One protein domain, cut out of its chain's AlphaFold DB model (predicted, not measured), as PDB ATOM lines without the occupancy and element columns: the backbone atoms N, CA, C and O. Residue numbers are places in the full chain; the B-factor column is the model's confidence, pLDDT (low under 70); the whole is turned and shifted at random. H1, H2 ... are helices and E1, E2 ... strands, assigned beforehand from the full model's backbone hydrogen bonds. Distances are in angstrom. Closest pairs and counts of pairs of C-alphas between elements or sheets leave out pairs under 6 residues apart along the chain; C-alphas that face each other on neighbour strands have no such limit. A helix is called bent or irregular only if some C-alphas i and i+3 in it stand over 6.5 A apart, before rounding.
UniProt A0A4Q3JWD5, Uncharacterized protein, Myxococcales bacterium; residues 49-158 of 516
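What this domain is: This is residues 49 to 158 of the 516 residues of an uncharacterized protein of Myxococcales bacterium (UniProt A0A4Q3JWD5). A strongly twisted sheet of five parallel strands makes the middle layer of three, with H4 covering one face and H2 and the small H3 over the other. The short helix H1 grazes the sheet, and an unnamed stretch, residues 49 to 55, leads into E1 at one edge. The printed part has 110 residues, with four named helices and five named strands in the order E1 H1 H2 E2 H3 E3 E4 H4 E5; across the sheet the order is E1 E5 E4 E2 E3. The class is mixed, helices and strands, and the whole is compact, with a radius of gyration of the C-alphas of 13.2 A and spans of 43 by 32 by 21 A.

How they stand to each other: E1, residues 56 to 60, is an edge strand and the parallel neighbour of E5, residues 150 to 156, with N 57 and O 150 2.8 A apart, within hydrogen-bond range. H1, residues 63 to 66, only grazes the sheet. H2, residues 73 to 83, runs along the strands, at 7 degrees to E4, residues 121 to 126, on the local plane; its height over the sheet is 7.9 A, and the closest C-alphas of the two, Glu 74 and Ala 123, are 5.2 A apart. E4 is the parallel neighbour of E5, with N 153 and O 122 at 2.8 A, and of E2, residues 88 to 91, with N 91 and O 123 at 2.9 A. E1, H1, H2 and E2 form a split strand-helix-strand unit, two strands running the same way with helices between them in the chain and E5 and E4 between them in the sheet. H3, residues 99 to 102, is on the same face as H2; the two only just touch, with 3 pairs of C-alphas within 8 A, the closest being Arg 75 and Val 102 at 4.9 A. E3, residues 109 to 112, is the other edge strand, parallel to E2, with N 90 and O 110 at 2.8 A. H4, residues 128 to 140, is on the opposite face and runs along the strands, at 3 degrees to E5 on the local plane, at a height over the sheet of 9.5 A. E2, H3, E3 and E4, H4, E5 are strand-helix-strand units, parallel neighbours with a helix between; these crossovers and that of the split unit are right-handed. O i to N i+4 pairs are within range in 5 of 7 cases in H2 and 7 of 9 in H4; H1 and H3 are too short for such a pair.

Where its parts are: E1 begins at C-alpha 56, (-24.740, -31.825, -18.137), and measures 13.0 A. H2, 15.9 A long, is irregular, with C-alphas 77 and 80 7.2 A apart; H4, 19.8 A long, is irregular, but only just, with C-alphas 136 and 139 6.9 A apart. E4 measures 15.9 A, and E5, 18.5 A long, ends at C-alpha 156, (-37.632, -36.117, -7.079).

The domain as a whole: The two C-alphas farthest apart, those of Gly 49 and Pro 69, are 44.4 A apart. The printed part has no cut, and no link is long. Mean pLDDT of the printed part is 77.2; residues 49 to 55, 93, 95, 113 to 114, 137 and 139 to 147 are under 70.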
ATOM      1  N   GLY A  49      -7.796 -30.614 -12.530       36.16
ATOM      2  CA  GLY A  49      -8.136 -29.350 -13.157       36.16
ATOM      3  C   GLY A  49      -9.103 -29.681 -14.283       36.16
ATOM      4  O   GLY A  49      -8.987 -30.782 -14.833       36.16
ATOM      5  N   PRO A  50     -10.087 -28.811 -14.542       33.62
ATOM      6  CA  PRO A  50     -11.315 -29.163 -15.236       33.62
ATOM      7  C   PRO A  50     -10.993 -30.047 -16.441       33.62
ATOM      8  O   PRO A  50     -10.546 -29.564 -17.481       33.62
ATOM      9  N   ARG A  51     -11.173 -31.371 -16.293       43.56
ATOM     10  CA  ARG A  51     -11.366 -32.224 -17.465       43.56
ATOM     11  C   ARG A  51     -12.533 -31.559 -18.154       43.56
ATOM     12  O   ARG A  51     -13.485 -31.255 -17.444       43.56
ATOM     13  N   ALA A  52     -12.419 -31.262 -19.450       43.97
ATOM     14  CA  ALA A  52     -13.504 -30.668 -20.220       43.97
ATOM     15  C   ALA A  52     -14.803 -31.381 -19.826       43.97
ATOM     16  O   ALA A  52     -15.007 -32.542 -20.177       43.97
ATOM     17  N   SER A  53     -15.590 -30.756 -18.951       56.00
ATOM     18  CA  SER A  53     -16.740 -31.405 -18.349       56.00
ATOM     19  C   SER A  53     -17.772 -31.338 -19.444       56.00
ATOM     20  O   SER A  53     -18.232 -30.244 -19.782       56.00
ATOM     21  N   ALA A  54     -18.058 -32.468 -20.079       59.19
ATOM     22  CA  ALA A  54     -19.062 -32.467 -21.121       59.19
ATOM     23  C   ALA A  54     -20.387 -31.988 -20.496       59.19
ATOM     24  O   ALA A  54     -20.773 -32.517 -19.446       59.19
ATOM     25  N   PRO A  55     -21.034 -30.958 -21.075       69.69
ATOM     26  CA  PRO A  55     -22.111 -30.227 -20.422       69.69
ATOM     27  C   PRO A  55     -23.222 -31.175 -19.962       69.69
ATOM     28  O   PRO A  55     -23.702 -32.003 -20.732       69.69
ATOM     29  N   VAL A  56     -23.617 -31.065 -18.694       74.88
ATOM     30  CA  VAL A  56     -24.740 -31.825 -18.137       74.88
ATOM     31  C   VAL A  56     -25.981 -30.949 -18.204       74.88
ATOM     32  O   VAL A  56     -26.008 -29.854 -17.645       74.88
ATOM     33  N   GLN A  57     -27.011 -31.437 -18.884       81.94
ATOM     34  CA  GLN A  57     -28.340 -30.849 -18.861       81.94
ATOM     35  C   GLN A  57     -29.207 -31.650 -17.899       81.94
ATOM     36  O   GLN A  57     -29.433 -32.843 -18.110       81.94
ATOM     37  N   VAL A  58     -29.685 -30.987 -16.847       82.62
ATOM     38  CA  VAL A  58     -30.580 -31.594 -15.864       82.62
ATOM     39  C   VAL A  58     -32.019 -31.238 -16.192       82.62
ATOM     40  O   VAL A  58     -32.374 -30.069 -16.336       82.62
ATOM     41  N   TRP A  59     -32.845 -32.268 -16.251       87.31
ATOM     42  CA  TRP A  59     -34.282 -32.203 -16.430       87.31
ATOM     43  C   TRP A  59     -34.948 -32.766 -15.183       87.31
ATOM     44  O   TRP A  59     -34.419 -33.673 -14.541       87.31
ATOM     45  N   THR A  60     -36.133 -32.268 -14.854       88.19
ATOM     46  CA  THR A  60     -36.957 -32.849 -13.792       88.19
ATOM     47  C   THR A  60     -38.131 -33.586 -14.412       88.19
ATOM     48  O   THR A  60     -38.824 -33.062 -15.285       88.19
ATOM     49  N   ALA A  61     -38.332 -34.831 -13.992       87.38
ATOM     50  CA  ALA A  61     -39.495 -35.600 -14.395       87.38
ATOM     51  C   ALA A  61     -40.727 -35.038 -13.680       87.38
ATOM     52  O   ALA A  61     -40.705 -34.813 -12.469       87.38
ATOM     53  N   SER A  62     -41.812 -34.811 -14.421       84.69
ATOM     54  CA  SER A  62     -43.062 -34.364 -13.811       84.69
ATOM     55  C   SER A  62     -43.669 -35.473 -12.949       84.69
ATOM     56  O   SER A  62     -43.614 -36.651 -13.309       84.69
ATOM     57  N   ASP A  63     -44.325 -35.101 -11.847       79.75
ATOM     58  CA  ASP A  63     -45.030 -36.049 -10.971       79.75
ATOM     59  C   ASP A  63     -46.011 -36.938 -11.749       79.75
ATOM     60  O   ASP A  63     -46.106 -38.137 -11.495       79.75
ATOM     61  N   ALA A  64     -46.712 -36.368 -12.734       83.19
ATOM     62  CA  ALA A  64     -47.634 -37.107 -13.591       83.19
ATOM     63  C   ALA A  64     -46.917 -38.197 -14.405       83.19
ATOM     64  O   ALA A  64     -47.407 -39.323 -14.498       83.19
ATOM     65  N   PHE A  65     -45.739 -37.893 -14.958       86.12
ATOM     66  CA  PHE A  65     -44.942 -38.867 -15.700       86.12
ATOM     67  C   PHE A  65     -44.368 -39.955 -14.785       86.12
ATOM     68  O   PHE A  65     -44.456 -41.138 -15.115       86.12
ATOM     69  N   VAL A  66     -43.839 -39.574 -13.617       83.06
ATOM     70  CA  VAL A  66     -43.291 -40.507 -12.615       83.06
ATOM     71  C   VAL A  66     -44.362 -41.489 -12.134       83.06
ATOM     72  O   VAL A  66     -44.110 -42.690 -12.053       83.06
ATOM     73  N   ARG A  67     -45.580 -41.000 -11.872       79.56
ATOM     74  CA  ARG A  67     -46.707 -41.795 -11.352       79.56
ATOM     75  C   ARG A  67     -47.507 -42.534 -12.425       79.56
ATOM     76  O   ARG A  67     -48.426 -43.275 -12.083       79.56
ATOM     77  N   SER A  68     -47.203 -42.330 -13.707       80.31
ATOM     78  CA  SER A  68     -47.944 -42.985 -14.789       80.31
ATOM     79  C   SER A  68     -47.828 -44.516 -14.676       80.31
ATOM     80  O   SER A  68     -46.730 -45.021 -14.403       80.31
ATOM     81  N   PRO A  69     -48.930 -45.263 -14.875       77.62
ATOM     82  CA  PRO A  69     -48.951 -46.715 -14.717       77.62
ATOM     83  C   PRO A  69     -48.078 -47.426 -15.763       77.62
ATOM     84  O   PRO A  69     -47.818 -46.885 -16.837       77.62
ATOM     85  N   GLY A  70     -47.647 -48.653 -15.459       82.50
ATOM     86  CA  GLY A  70     -46.850 -49.499 -16.356       82.50
ATOM     87  C   GLY A  70     -45.413 -49.714 -15.875       82.50
ATOM     88  O   GLY A  70     -45.149 -49.702 -14.675       82.50
ATOM     89  N   ALA A  71     -44.490 -49.923 -16.819       81.44
ATOM     90  CA  ALA A  71     -43.062 -50.122 -16.535       81.44
ATOM     91  C   ALA A  71     -42.454 -48.927 -15.772       81.44
ATOM     92  O   ALA A  71     -42.958 -47.819 -15.948       81.44
ATOM     93  N   PRO A  72     -41.373 -49.096 -14.985       85.12
ATOM     94  CA  PRO A  72     -40.699 -47.993 -14.289       85.12
ATOM     95  C   PRO A  72     -40.478 -46.760 -15.174       85.12
ATOM     96  O   PRO A  72     -40.125 -46.881 -16.351       85.12
ATOM     97  N   TRP A  73     -40.699 -45.560 -14.634       87.69
ATOM     98  CA  TRP A  73     -40.632 -44.328 -15.426       87.69
ATOM     99  C   TRP A  73     -39.224 -44.077 -15.981       87.69
ATOM    100  O   TRP A  73     -39.096 -43.524 -17.069       87.69
ATOM    101  N   GLU A  74     -38.189 -44.538 -15.280       89.94
ATOM    102  CA  GLU A  74     -36.783 -44.484 -15.675       89.94
ATOM    103  C   GLU A  74     -36.564 -45.288 -16.959       89.94
ATOM    104  O   GLU A  74     -35.965 -44.793 -17.913       89.94
ATOM    105  N   ARG A  75     -37.138 -46.498 -17.026       89.19
ATOM    106  CA  ARG A  75     -37.135 -47.328 -18.236       89.19
ATOM    107  C   ARG A  75     -37.847 -46.619 -19.380       89.19
ATOM    108  O   ARG A  75     -37.289 -46.510 -20.465       89.19
ATOM    109  N   ARG A  76     -39.056 -46.102 -19.133       90.75
ATOM    110  CA  ARG A  76     -39.844 -45.391 -20.157       90.75
ATOM    111  C   ARG A  76     -39.118 -44.153 -20.688       90.75
ATOM    112  O   ARG A  76     -39.195 -43.869 -21.877       90.75
ATOM    113  N   ALA A  77     -38.420 -43.423 -19.819       91.19
ATOM    114  CA  ALA A  77     -37.663 -42.233 -20.191       91.19
ATOM    115  C   ALA A  77     -36.432 -42.559 -21.047       91.19
ATOM    116  O   ALA A  77     -36.115 -41.815 -21.972       91.19
ATOM    117  N   LEU A  78     -35.742 -43.660 -20.741       92.00
ATOM    118  CA  LEU A  78     -34.495 -44.038 -21.410       92.00
ATOM    119  C   LEU A  78     -34.701 -44.929 -22.639       92.00
ATOM    120  O   LEU A  78     -33.803 -45.033 -23.473       92.00
ATOM    121  N   GLU A  79     -35.871 -45.548 -22.792       91.44
ATOM    122  CA  GLU A  79     -36.178 -46.459 -23.897       91.44
ATOM    123  C   GLU A  79     -35.885 -45.893 -25.298       91.44
ATOM    124  O   GLU A  79     -35.248 -46.603 -26.084       91.44
ATOM    125  N   PRO A  80     -36.238 -44.637 -25.633       90.81
ATOM    126  CA  PRO A  80     -35.888 -44.060 -26.931       90.81
ATOM    127  C   PRO A  80     -34.375 -44.005 -27.180       90.81
ATOM    128  O   PRO A  80     -33.925 -44.278 -28.292       90.81
ATOM    129  N   MET A  81     -33.585 -43.697 -26.146       88.94
ATOM    130  CA  MET A  81     -32.123 -43.608 -26.235       88.94
ATOM    131  C   MET A  81     -31.490 -44.988 -26.412       88.94
ATOM    132  O   MET A  81     -30.629 -45.165 -27.272       88.94
ATOM    133  N   VAL A  82     -31.974 -45.992 -25.675       89.62
ATOM    134  CA  VAL A  82     -31.491 -47.375 -25.818       89.62
ATOM    135  C   VAL A  82     -31.809 -47.940 -27.197       89.62
ATOM    136  O   VAL A  82     -30.949 -48.563 -27.814       89.62
ATOM    137  N   ARG A  83     -33.014 -47.691 -27.724       90.06
ATOM    138  CA  ARG A  83     -33.391 -48.114 -29.085       90.06
ATOM    139  C   ARG A  83     -32.547 -47.434 -30.169       90.06
ATOM    140  O   ARG A  83     -32.356 -48.015 -31.229       90.06
ATOM    141  N   ALA A  84     -32.015 -46.243 -29.892       87.75
ATOM    142  CA  ALA A  84     -31.055 -45.542 -30.745       87.75
ATOM    143  C   ALA A  84     -29.594 -46.004 -30.543       87.75
ATOM    144  O   ALA A  84     -28.674 -45.391 -31.087       87.75
ATOM    145  N   GLY A  85     -29.361 -47.056 -29.749       86.44
ATOM    146  CA  GLY A  85     -28.032 -47.604 -29.477       86.44
ATOM    147  C   GLY A  85     -27.166 -46.742 -28.555       86.44
ATOM    148  O   GLY A  85     -25.961 -46.972 -28.481       86.44
ATOM    149  N   GLN A  86     -27.747 -45.755 -27.866       85.88
ATOM    150  CA  GLN A  86     -27.002 -44.866 -26.975       85.88
ATOM    151  C   GLN A  86     -26.790 -45.527 -25.600       85.88
ATOM    152  O   GLN A  86     -27.721 -46.139 -25.060       85.88
ATOM    153  N   PRO A  87     -25.596 -45.408 -24.994       84.94
ATOM    154  CA  PRO A  87     -25.348 -45.866 -23.634       84.94
ATOM    155  C   PRO A  87     -26.144 -45.030 -22.628       84.94
ATOM    156  O   PRO A  87     -26.029 -43.804 -22.584       84.94
ATOM    157  N   VAL A  88     -26.899 -45.704 -21.763       88.25
ATOM    158  CA  VAL A  88     -27.682 -45.058 -20.704       88.25
ATOM    159  C   VAL A  88     -27.464 -45.716 -19.351       88.25
ATOM    160  O   VAL A  88     -27.025 -46.869 -19.251       88.25
ATOM    161  N   ALA A  89     -27.838 -45.000 -18.296       87.62
ATOM    162  CA  ALA A  89     -27.790 -45.525 -16.943       87.62
ATOM    163  C   ALA A  89     -29.002 -45.112 -16.101       87.62
ATOM    164  O   ALA A  89     -29.531 -44.012 -16.241       87.62
ATOM    165  N   VAL A  90     -29.395 -45.978 -15.171       87.50
ATOM    166  CA  VAL A  90     -30.371 -45.654 -14.130       87.50
ATOM    167  C   VAL A  90     -29.645 -45.464 -12.810       87.50
ATOM    168  O   VAL A  90     -28.925 -46.359 -12.372       87.50
ATOM    169  N   GLY A  91     -29.824 -44.292 -12.205       82.31
ATOM    170  CA  GLY A  91     -29.333 -43.990 -10.868       82.31
ATOM    171  C   GLY A  91     -30.399 -44.255  -9.814       82.31
ATOM    172  O   GLY A  91     -31.448 -43.617  -9.806       82.31
ATOM    173  N   ASP A  92     -30.147 -45.200  -8.922       76.81
ATOM    174  CA  ASP A  92     -31.097 -45.586  -7.884       76.81
ATOM    175  C   ASP A  92     -30.408 -45.716  -6.519       76.81
ATOM    176  O   ASP A  92     -30.220 -46.829  -6.005       76.81
ATOM    177  N   PRO A  93     -30.003 -44.576  -5.930       69.69
ATOM    178  CA  PRO A  93     -29.367 -44.556  -4.616       69.69
ATOM    179  C   PRO A  93     -30.292 -45.068  -3.504       69.69
ATOM    180  O   PRO A  93     -29.823 -45.575  -2.489       69.69
ATOM    181  N   LEU A  94     -31.610 -44.990  -3.707       70.31
ATOM    182  CA  LEU A  94     -32.617 -45.415  -2.733       70.31
ATOM    183  C   LEU A  94     -32.902 -46.924  -2.768       70.31
ATOM    184  O   LEU A  94     -33.640 -47.432  -1.923       70.31
ATOM    185  N   GLY A  95     -32.359 -47.659  -3.745       69.81
ATOM    186  CA  GLY A  95     -32.665 -49.082  -3.913       69.81
ATOM    187  C   GLY A  95     -34.107 -49.344  -4.369       69.81
ATOM    188  O   GLY A  95     -34.643 -50.432  -4.170       69.81
ATOM    189  N   SER A  96     -34.757 -48.348  -4.966       71.38
ATOM    190  CA  SER A  96     -36.115 -48.432  -5.486       71.38
ATOM    191  C   SER A  96     -36.251 -49.243  -6.784       71.38
ATOM    192  O   SER A  96     -37.360 -49.359  -7.283       71.38
ATOM    193  N   ARG A  97     -35.201 -49.830  -7.355       73.00
ATOM    194  CA  ARG A  97     -35.227 -50.577  -8.627       73.00
ATOM    195  C   ARG A  97     -34.326 -51.805  -8.577       73.00
ATOM    196  O   ARG A  97     -33.240 -51.763  -8.003       73.00
ATOM    197  N   ASP A  98     -34.730 -52.884  -9.217       71.12
ATOM    198  CA  ASP A  98     -33.892 -54.004  -9.618       71.12
ATOM    199  C   ASP A  98     -33.403 -53.817 -11.068       71.12
ATOM    200  O   ASP A  98     -33.846 -52.926 -11.792       71.12
ATOM    201  N   LEU A  99     -32.416 -54.613 -11.491       73.94
ATOM    202  CA  LEU A  99     -31.865 -54.490 -12.846       73.94
ATOM    203  C   LEU A  99     -32.897 -54.892 -13.912       73.94
ATOM    204  O   LEU A  99     -32.972 -54.261 -14.962       73.94
ATOM    205  N   ARG A 100     -33.706 -55.920 -13.637       76.19
ATOM    206  CA  ARG A 100     -34.643 -56.507 -14.606       76.19
ATOM    207  C   ARG A 100     -35.766 -55.546 -14.976       76.19
ATOM    208  O   ARG A 100     -36.273 -55.584 -16.094       76.19
ATOM    209  N   SER A 101     -36.169 -54.684 -14.057       74.44
ATOM    210  CA  SER A 101     -37.261 -53.744 -14.262       74.44
ATOM    211  C   SER A 101     -36.877 -52.554 -15.121       74.44
ATOM    212  O   SER A 101     -37.722 -52.003 -15.835       74.44
ATOM    213  N   VAL A 102     -35.595 -52.193 -15.094       80.38
ATOM    214  CA  VAL A 102     -35.039 -51.097 -15.888       80.38
ATOM    215  C   VAL A 102     -34.370 -51.563 -17.176       80.38
ATOM    216  O   VAL A 102     -34.109 -50.737 -18.046       80.38
ATOM    217  N   GLU A 103     -34.133 -52.867 -17.332       82.12
ATOM    218  CA  GLU A 103     -33.644 -53.465 -18.572       82.12
ATOM    219  C   GLU A 103     -34.611 -53.241 -19.748       82.12
ATOM    220  O   GLU A 103     -35.838 -53.252 -19.612       82.12
ATOM    221  N   ILE A 104     -34.032 -53.038 -20.931       81.00
ATOM    222  CA  ILE A 104     -34.741 -52.807 -22.191       81.00
ATOM    223  C   ILE A 104     -34.260 -53.871 -23.177       81.00
ATOM    224  O   ILE A 104     -33.070 -53.982 -23.421       81.00
ATOM    225  N   GLU A 105     -35.166 -54.649 -23.771       74.75
ATOM    226  CA  GLU A 105     -34.822 -55.869 -24.532       74.75
ATOM    227  C   GLU A 105     -33.784 -55.670 -25.653       74.75
ATOM    228  O   GLU A 105     -33.024 -56.584 -25.965       74.75
ATOM    229  N   VAL A 106     -33.726 -54.474 -26.247       73.44
ATOM    230  CA  VAL A 106     -32.878 -54.156 -27.410       73.44
ATOM    231  C   VAL A 106     -31.493 -53.610 -27.009       73.44
ATOM    232  O   VAL A 106     -30.644 -53.400 -27.870       73.44
ATOM    233  N   GLY A 107     -31.209 -53.395 -25.717       71.81
ATOM    234  CA  GLY A 107     -29.916 -52.855 -25.284       71.81
ATOM    235  C   GLY A 107     -29.642 -52.957 -23.783       71.81
ATOM    236  O   GLY A 107     -30.498 -53.298 -22.979       71.81
ATOM    237  N   ARG A 108     -28.402 -52.680 -23.371       71.31
ATOM    238  CA  ARG A 108     -28.013 -52.789 -21.956       71.31
ATOM    239  C   ARG A 108     -28.176 -51.454 -21.238       71.31
ATOM    240  O   ARG A 108     -27.580 -50.460 -21.638       71.31
ATOM    241  N   VAL A 109     -28.928 -51.473 -20.140       82.69
ATOM    242  CA  VAL A 109     -29.037 -50.363 -19.185       82.69
ATOM    243  C   VAL A 109     -28.107 -50.638 -18.010       82.69
ATOM    244  O   VAL A 109     -28.125 -51.726 -17.439       82.69
ATOM    245  N   ALA A 110     -27.292 -49.657 -17.627       82.06
ATOM    246  CA  ALA A 110     -26.494 -49.759 -16.411       82.06
ATOM    247  C   ALA A 110     -27.302 -49.267 -15.201       82.06
ATOM    248  O   ALA A 110     -27.473 -48.063 -15.031       82.06
ATOM    249  N   LEU A 111     -27.766 -50.174 -14.338       79.25
ATOM    250  CA  LEU A 111     -28.292 -49.800 -13.023       79.25
ATOM    251  C   LEU A 111     -27.131 -49.548 -12.052       79.25
ATOM    252  O   LEU A 111     -26.266 -50.408 -11.871       79.25
ATOM    253  N   VAL A 112     -27.116 -48.379 -11.415       73.06
ATOM    254  CA  VAL A 112     -26.136 -48.012 -10.384       73.06
ATOM    255  C   VAL A 112     -26.849 -47.553  -9.116       73.06
ATOM    256  O   VAL A 112     -27.896 -46.918  -9.183       73.06
ATOM    257  N   ARG A 113     -26.282 -47.867  -7.946       69.81
ATOM    258  CA  ARG A 113     -26.844 -47.500  -6.633       69.81
ATOM    259  C   ARG A 113     -26.401 -46.102  -6.194       69.81
ATOM    260  O   ARG A 113     -25.988 -45.897  -5.064       69.81
ATOM    261  N   ASP A 114     -26.450 -45.159  -7.122       64.94
ATOM    262  CA  ASP A 114     -25.986 -43.787  -6.928       64.94
ATOM    263  C   ASP A 114     -26.676 -42.842  -7.917       64.94
ATOM    264  O   ASP A 114     -27.371 -43.303  -8.824       64.94
ATOM    265  N   VAL A 115     -26.445 -41.533  -7.812       70.81
ATOM    266  CA  VAL A 115     -26.771 -40.599  -8.893       70.81
ATOM    267  C   VAL A 115     -25.887 -40.905 -10.093       70.81
ATOM    268  O   VAL A 115     -24.659 -40.815 -10.035       70.81
ATOM    269  N   SER A 116     -26.513 -41.261 -11.213       73.25
ATOM    270  CA  SER A 116     -25.771 -41.635 -12.410       73.25
ATOM    271  C   SER A 116     -25.577 -40.462 -13.361       73.25
ATOM    272  O   SER A 116     -26.542 -39.814 -13.759       73.25
ATOM    273  N   PHE A 117     -24.338 -40.271 -13.815       74.75
ATOM    274  CA  PHE A 117     -23.993 -39.455 -14.989       74.75
ATOM    275  C   PHE A 117     -23.288 -40.289 -16.072       74.75
ATOM    276  O   PHE A 117     -22.479 -39.779 -16.854       74.75
ATOM    277  N   GLY A 118     -23.530 -41.604 -16.060       74.50
ATOM    278  CA  GLY A 118     -22.943 -42.548 -17.006       74.50
ATOM    279  C   GLY A 118     -23.652 -42.533 -18.361       74.50
ATOM    280  O   GLY A 118     -24.877 -42.483 -18.412       74.50
ATOM    281  N   GLY A 119     -22.875 -42.621 -19.444       78.00
ATOM    282  CA  GLY A 119     -23.395 -42.620 -20.815       78.00
ATOM    283  C   GLY A 119     -23.859 -41.240 -21.292       78.00
ATOM    284  O   GLY A 119     -23.428 -40.206 -20.762       78.00
ATOM    285  N   ASP A 120     -24.746 -41.239 -22.282       84.50
ATOM    286  CA  ASP A 120     -25.281 -40.034 -22.931       84.50
ATOM    287  C   ASP A 120     -26.579 -39.549 -22.271       84.50
ATOM    288  O   ASP A 120     -26.891 -38.359 -22.292       84.50
ATOM    289  N   ALA A 121     -27.294 -40.446 -21.587       88.31
ATOM    290  CA  ALA A 121     -28.451 -40.091 -20.775       88.31
ATOM    291  C   ALA A 121     -28.556 -40.930 -19.499       88.31
ATOM    292  O   ALA A 121     -28.183 -42.106 -19.468       88.31
ATOM    293  N   SER A 122     -29.114 -40.333 -18.448       90.19
ATOM    294  CA  SER A 122     -29.482 -41.050 -17.234       90.19
ATOM    295  C   SER A 122     -30.861 -40.666 -16.721       90.19
ATOM    296  O   SER A 122     -31.342 -39.554 -16.935       90.19
ATOM    297  N   ALA A 123     -31.496 -41.596 -16.016       91.69
ATOM    298  CA  ALA A 123     -32.701 -41.336 -15.242       91.69
ATOM    299  C   ALA A 123     -32.436 -41.742 -13.794       91.69
ATOM    300  O   ALA A 123     -31.991 -42.863 -13.552       91.69
ATOM    301  N   SER A 124     -32.650 -40.836 -12.840       86.50
ATOM    302  CA  SER A 124     -32.400 -41.120 -11.423       86.50
ATOM    303  C   SER A 124     -33.580 -40.761 -10.532       86.50
ATOM    304  O   SER A 124     -34.184 -39.701 -10.710       86.50
ATOM    305  N   HIS A 125     -33.890 -41.623  -9.562       82.38
ATOM    306  CA  HIS A 125     -34.886 -41.348  -8.526       82.38
ATOM    307  C   HIS A 125     -34.188 -40.906  -7.238       82.38
ATOM    308  O   HIS A 125     -33.424 -41.675  -6.656       82.38
ATOM    309  N   LEU A 126     -34.404 -39.653  -6.833       79.44
ATOM    310  CA  LEU A 126     -33.606 -38.987  -5.805       79.44
ATOM    311  C   LEU A 126     -34.496 -38.434  -4.681       79.44
ATOM    312  O   LEU A 126     -35.570 -37.879  -4.934       79.44
ATOM    313  N   ASP A 127     -34.016 -38.544  -3.445       78.06
ATOM    314  CA  ASP A 127     -34.486 -37.733  -2.321       78.06
ATOM    315  C   ASP A 127     -33.706 -36.401  -2.250       78.06
ATOM    316  O   ASP A 127     -32.902 -36.078  -3.133       78.06
ATOM    317  N   ASP A 128     -33.941 -35.616  -1.197       76.81
ATOM    318  CA  ASP A 128     -33.280 -34.320  -1.004       76.81
ATOM    319  C   ASP A 128     -31.758 -34.443  -0.861       76.81
ATOM    320  O   ASP A 128     -31.009 -33.632  -1.419       76.81
ATOM    321  N   SER A 129     -31.304 -35.478  -0.152       72.25
ATOM    322  CA  SER A 129     -29.894 -35.796   0.064       72.25
ATOM    323  C   SER A 129     -29.209 -36.074  -1.262       72.25
ATOM    324  O   SER A 129     -28.243 -35.399  -1.623       72.25
ATOM    325  N   TRP A 130     -29.756 -37.005  -2.037       75.75
ATOM    326  CA  TRP A 130     -29.196 -37.434  -3.309       75.75
ATOM    327  C   TRP A 130     -29.317 -36.383  -4.405       75.75
ATOM    328  O   TRP A 130     -28.453 -36.320  -5.275       75.75
ATOM    329  N   MET A 131     -30.317 -35.504  -4.354       78.88
ATOM    330  CA  MET A 131     -30.413 -34.377  -5.281       78.88
ATOM    331  C   MET A 131     -29.242 -33.400  -5.112       78.88
ATOM    332  O   MET A 131     -28.588 -33.040  -6.094       78.88
ATOM    333  N   LEU A 132     -28.954 -32.968  -3.879       74.12
ATOM    334  CA  LEU A 132     -27.826 -32.065  -3.612       74.12
ATOM    335  C   LEU A 132     -26.489 -32.724  -3.925       74.12
ATOM    336  O   LEU A 132     -25.588 -32.098  -4.489       74.12
ATOM    337  N   ALA A 133     -26.388 -34.001  -3.581       71.88
ATOM    338  CA  ALA A 133     -25.247 -34.837  -3.869       71.88
ATOM    339  C   ALA A 133     -25.015 -34.893  -5.406       71.88
ATOM    340  O   ALA A 133     -23.944 -34.528  -5.896       71.88
ATOM    341  N   GLY A 134     -26.056 -35.199  -6.187       72.75
ATOM    342  CA  GLY A 134     -26.031 -35.207  -7.650       72.75
ATOM    343  C   GLY A 134     -25.639 -33.864  -8.264       72.75
ATOM    344  O   GLY A 134     -24.789 -33.819  -9.154       72.75
ATOM    345  N   PHE A 135     -26.184 -32.755  -7.755       75.62
ATOM    346  CA  PHE A 135     -25.830 -31.406  -8.206       75.62
ATOM    347  C   PHE A 135     -24.324 -31.121  -8.064       75.62
ATOM    348  O   PHE A 135     -23.701 -30.570  -8.973       75.62
ATOM    349  N   ARG A 136     -23.711 -31.539  -6.951       70.69
ATOM    350  CA  ARG A 136     -22.269 -31.365  -6.702       70.69
ATOM    351  C   ARG A 136     -21.387 -32.231  -7.588       70.69
ATOM    352  O   ARG A 136     -20.244 -31.869  -7.839       70.69
ATOM    353  N   ALA A 137     -21.904 -33.358  -8.052       69.12
ATOM    354  CA  ALA A 137     -21.159 -34.302  -8.867       69.12
ATOM    355  C   ALA A 137     -21.086 -33.905 -10.346       69.12
ATOM    356  O   ALA A 137     -20.164 -34.328 -11.042       69.12
ATOM    357  N   MET A 138     -22.017 -33.073 -10.829       71.56
ATOM    358  CA  MET A 138     -22.093 -32.682 -12.243       71.56
ATOM    359  C   MET A 138     -20.775 -32.124 -12.812       71.56
ATOM    360  O   MET A 138     -20.383 -32.565 -13.894       71.56
ATOM    361  N   PRO A 139     -20.041 -31.220 -12.121       65.75
ATOM    362  CA  PRO A 139     -18.772 -30.688 -12.628       65.75
ATOM    363  C   PRO A 139     -17.676 -31.751 -12.773       65.75
ATOM    364  O   PRO A 139     -16.684 -31.533 -13.464       65.75
ATOM    365  N   HIS A 140     -17.842 -32.902 -12.119       60.88
ATOM    366  CA  HIS A 140     -16.881 -33.999 -12.105       60.88
ATOM    367  C   HIS A 140     -17.218 -35.107 -13.110       60.88
ATOM    368  O   HIS A 140     -16.526 -36.130 -13.144       60.88
ATOM    369  N   ARG A 141     -18.248 -34.922 -13.949       67.38
ATOM    370  CA  ARG A 141     -18.560 -35.866 -15.024       67.38
ATOM    371  C   ARG A 141     -17.363 -35.999 -15.967       67.38
ATOM    372  O   ARG A 141     -16.833 -35.013 -16.481       67.38
ATOM    373  N   LEU A 142     -16.984 -37.243 -16.247       59.88
ATOM    374  CA  LEU A 142     -16.014 -37.540 -17.293       59.88
ATOM    375  C   LEU A 142     -16.667 -37.346 -18.668       59.88
ATOM    376  O   LEU A 142     -17.743 -37.905 -18.892       59.88
ATOM    377  N   PRO A 143     -16.053 -36.583 -19.588       61.72
ATOM    378  CA  PRO A 143     -16.566 -36.475 -20.945       61.72
ATOM    379  C   PRO A 143     -16.589 -37.848 -21.625       61.72
ATOM    380  O   PRO A 143     -15.698 -38.674 -21.405       61.72
ATOM    381  N   THR A 144     -17.602 -38.086 -22.460       65.44
ATOM    382  CA  THR A 144     -17.574 -39.198 -23.418       65.44
ATOM    383  C   THR A 144     -16.511 -38.922 -24.481       65.44
ATOM    384  O   THR A 144     -16.087 -37.778 -24.657       65.44
ATOM    385  N   ALA A 145     -16.056 -39.970 -25.179       61.94
ATOM    386  CA  ALA A 145     -15.022 -39.850 -26.214       61.94
ATOM    387  C   ALA A 145     -15.370 -38.786 -27.276       61.94
ATOM    388  O   ALA A 145     -14.479 -38.095 -27.764       61.94
ATOM    389  N   ASP A 146     -16.665 -38.599 -27.540       65.44
ATOM    390  CA  ASP A 146     -17.194 -37.687 -28.555       65.44
ATOM    391  C   ASP A 146     -17.579 -36.301 -28.005       65.44
ATOM    392  O   ASP A 146     -18.124 -35.470 -28.730       65.44
ATOM    393  N   GLY A 147     -17.337 -36.035 -26.713       66.69
ATOM    394  CA  GLY A 147     -17.611 -34.741 -26.077       66.69
ATOM    395  C   GLY A 147     -19.097 -34.366 -25.963       66.69
ATOM    396  O   GLY A 147     -19.409 -33.207 -25.691       66.69
ATOM    397  N   GLN A 148     -20.009 -35.320 -26.164       71.38
ATOM    398  CA  GLN A 148     -21.453 -35.073 -26.181       71.38
ATOM    399  C   GLN A 148     -21.997 -34.647 -24.804       71.38
ATOM    400  O   GLN A 148     -21.529 -35.142 -23.760       71.38
ATOM    401  N   PRO A 149     -23.003 -33.745 -24.771       79.25
ATOM    402  CA  PRO A 149     -23.703 -33.413 -23.540       79.25
ATOM    403  C   PRO A 149     -24.353 -34.661 -22.938       79.25
ATOM    404  O   PRO A 149     -24.683 -35.608 -23.646       79.25
ATOM    405  N   HIS A 150     -24.558 -34.648 -21.626       83.56
ATOM    406  CA  HIS A 150     -25.353 -35.672 -20.955       83.56
ATOM    407  C   HIS A 150     -26.675 -35.121 -20.489       83.56
ATOM    408  O   HIS A 150     -26.722 -34.072 -19.845       83.56
ATOM    409  N   HIS A 151     -27.733 -35.868 -20.768       87.44
ATOM    410  CA  HIS A 151     -29.074 -35.533 -20.328       87.44
ATOM    411  C   HIS A 151     -29.411 -36.357 -19.084       87.44
ATOM    412  O   HIS A 151     -29.655 -37.557 -19.171       87.44
ATOM    413  N   ALA A 152     -29.419 -35.708 -17.921       87.69
ATOM    414  CA  ALA A 152     -29.831 -36.321 -16.666       87.69
ATOM    415  C   ALA A 152     -31.294 -35.967 -16.382       87.69
ATOM    416  O   ALA A 152     -31.639 -34.791 -16.290       87.69
ATOM    417  N   LEU A 153     -32.156 -36.967 -16.226       90.56
ATOM    418  CA  LEU A 153     -33.554 -36.797 -15.839       90.56
ATOM    419  C   LEU A 153     -33.744 -37.224 -14.379       90.56
ATOM    420  O   LEU A 153     -33.554 -38.389 -14.034       90.56
ATOM    421  N   TRP A 154     -34.130 -36.293 -13.510       89.56
ATOM    422  CA  TRP A 154     -34.314 -36.547 -12.081       89.56
ATOM    423  C   TRP A 154     -35.795 -36.620 -11.715       89.56
ATOM    424  O   TRP A 154     -36.545 -35.667 -11.927       89.56
ATOM    425  N   GLY A 155     -36.211 -37.744 -11.138       87.38
ATOM    426  CA  GLY A 155     -37.495 -37.887 -10.458       87.38
ATOM    427  C   GLY A 155     -37.296 -37.653  -8.969       87.38
ATOM    428  O   GLY A 155     -36.596 -38.430  -8.325       87.38
ATOM    429  N   LEU A 156     -37.894 -36.592  -8.436       82.81
ATOM    430  CA  LEU A 156     -37.632 -36.117  -7.079       82.81
ATOM    431  C   LEU A 156     -38.782 -36.458  -6.135       82.81
ATOM    432  O   LEU A 156     -39.952 -36.374  -6.514       82.81
ATOM    433  N   ALA A 157     -38.453 -36.825  -4.896       75.69
ATOM    434  CA  ALA A 157     -39.453 -36.964  -3.847       75.69
ATOM    435  C   ALA A 157     -40.169 -35.614  -3.602       75.69
ATOM    436  O   ALA A 157     -39.533 -34.557  -3.639       75.69
ATOM    437  N   PRO A 158     -41.491 -35.607  -3.339       74.06
ATOM    438  CA  PRO A 158     -42.257 -34.378  -3.146       74.06
ATOM    439  C   PRO A 158     -41.997 -33.770  -1.758       74.06
ATOM    440  O   PRO A 158     -42.834 -33.866  -0.857       74.06
TER     441      PRO A 158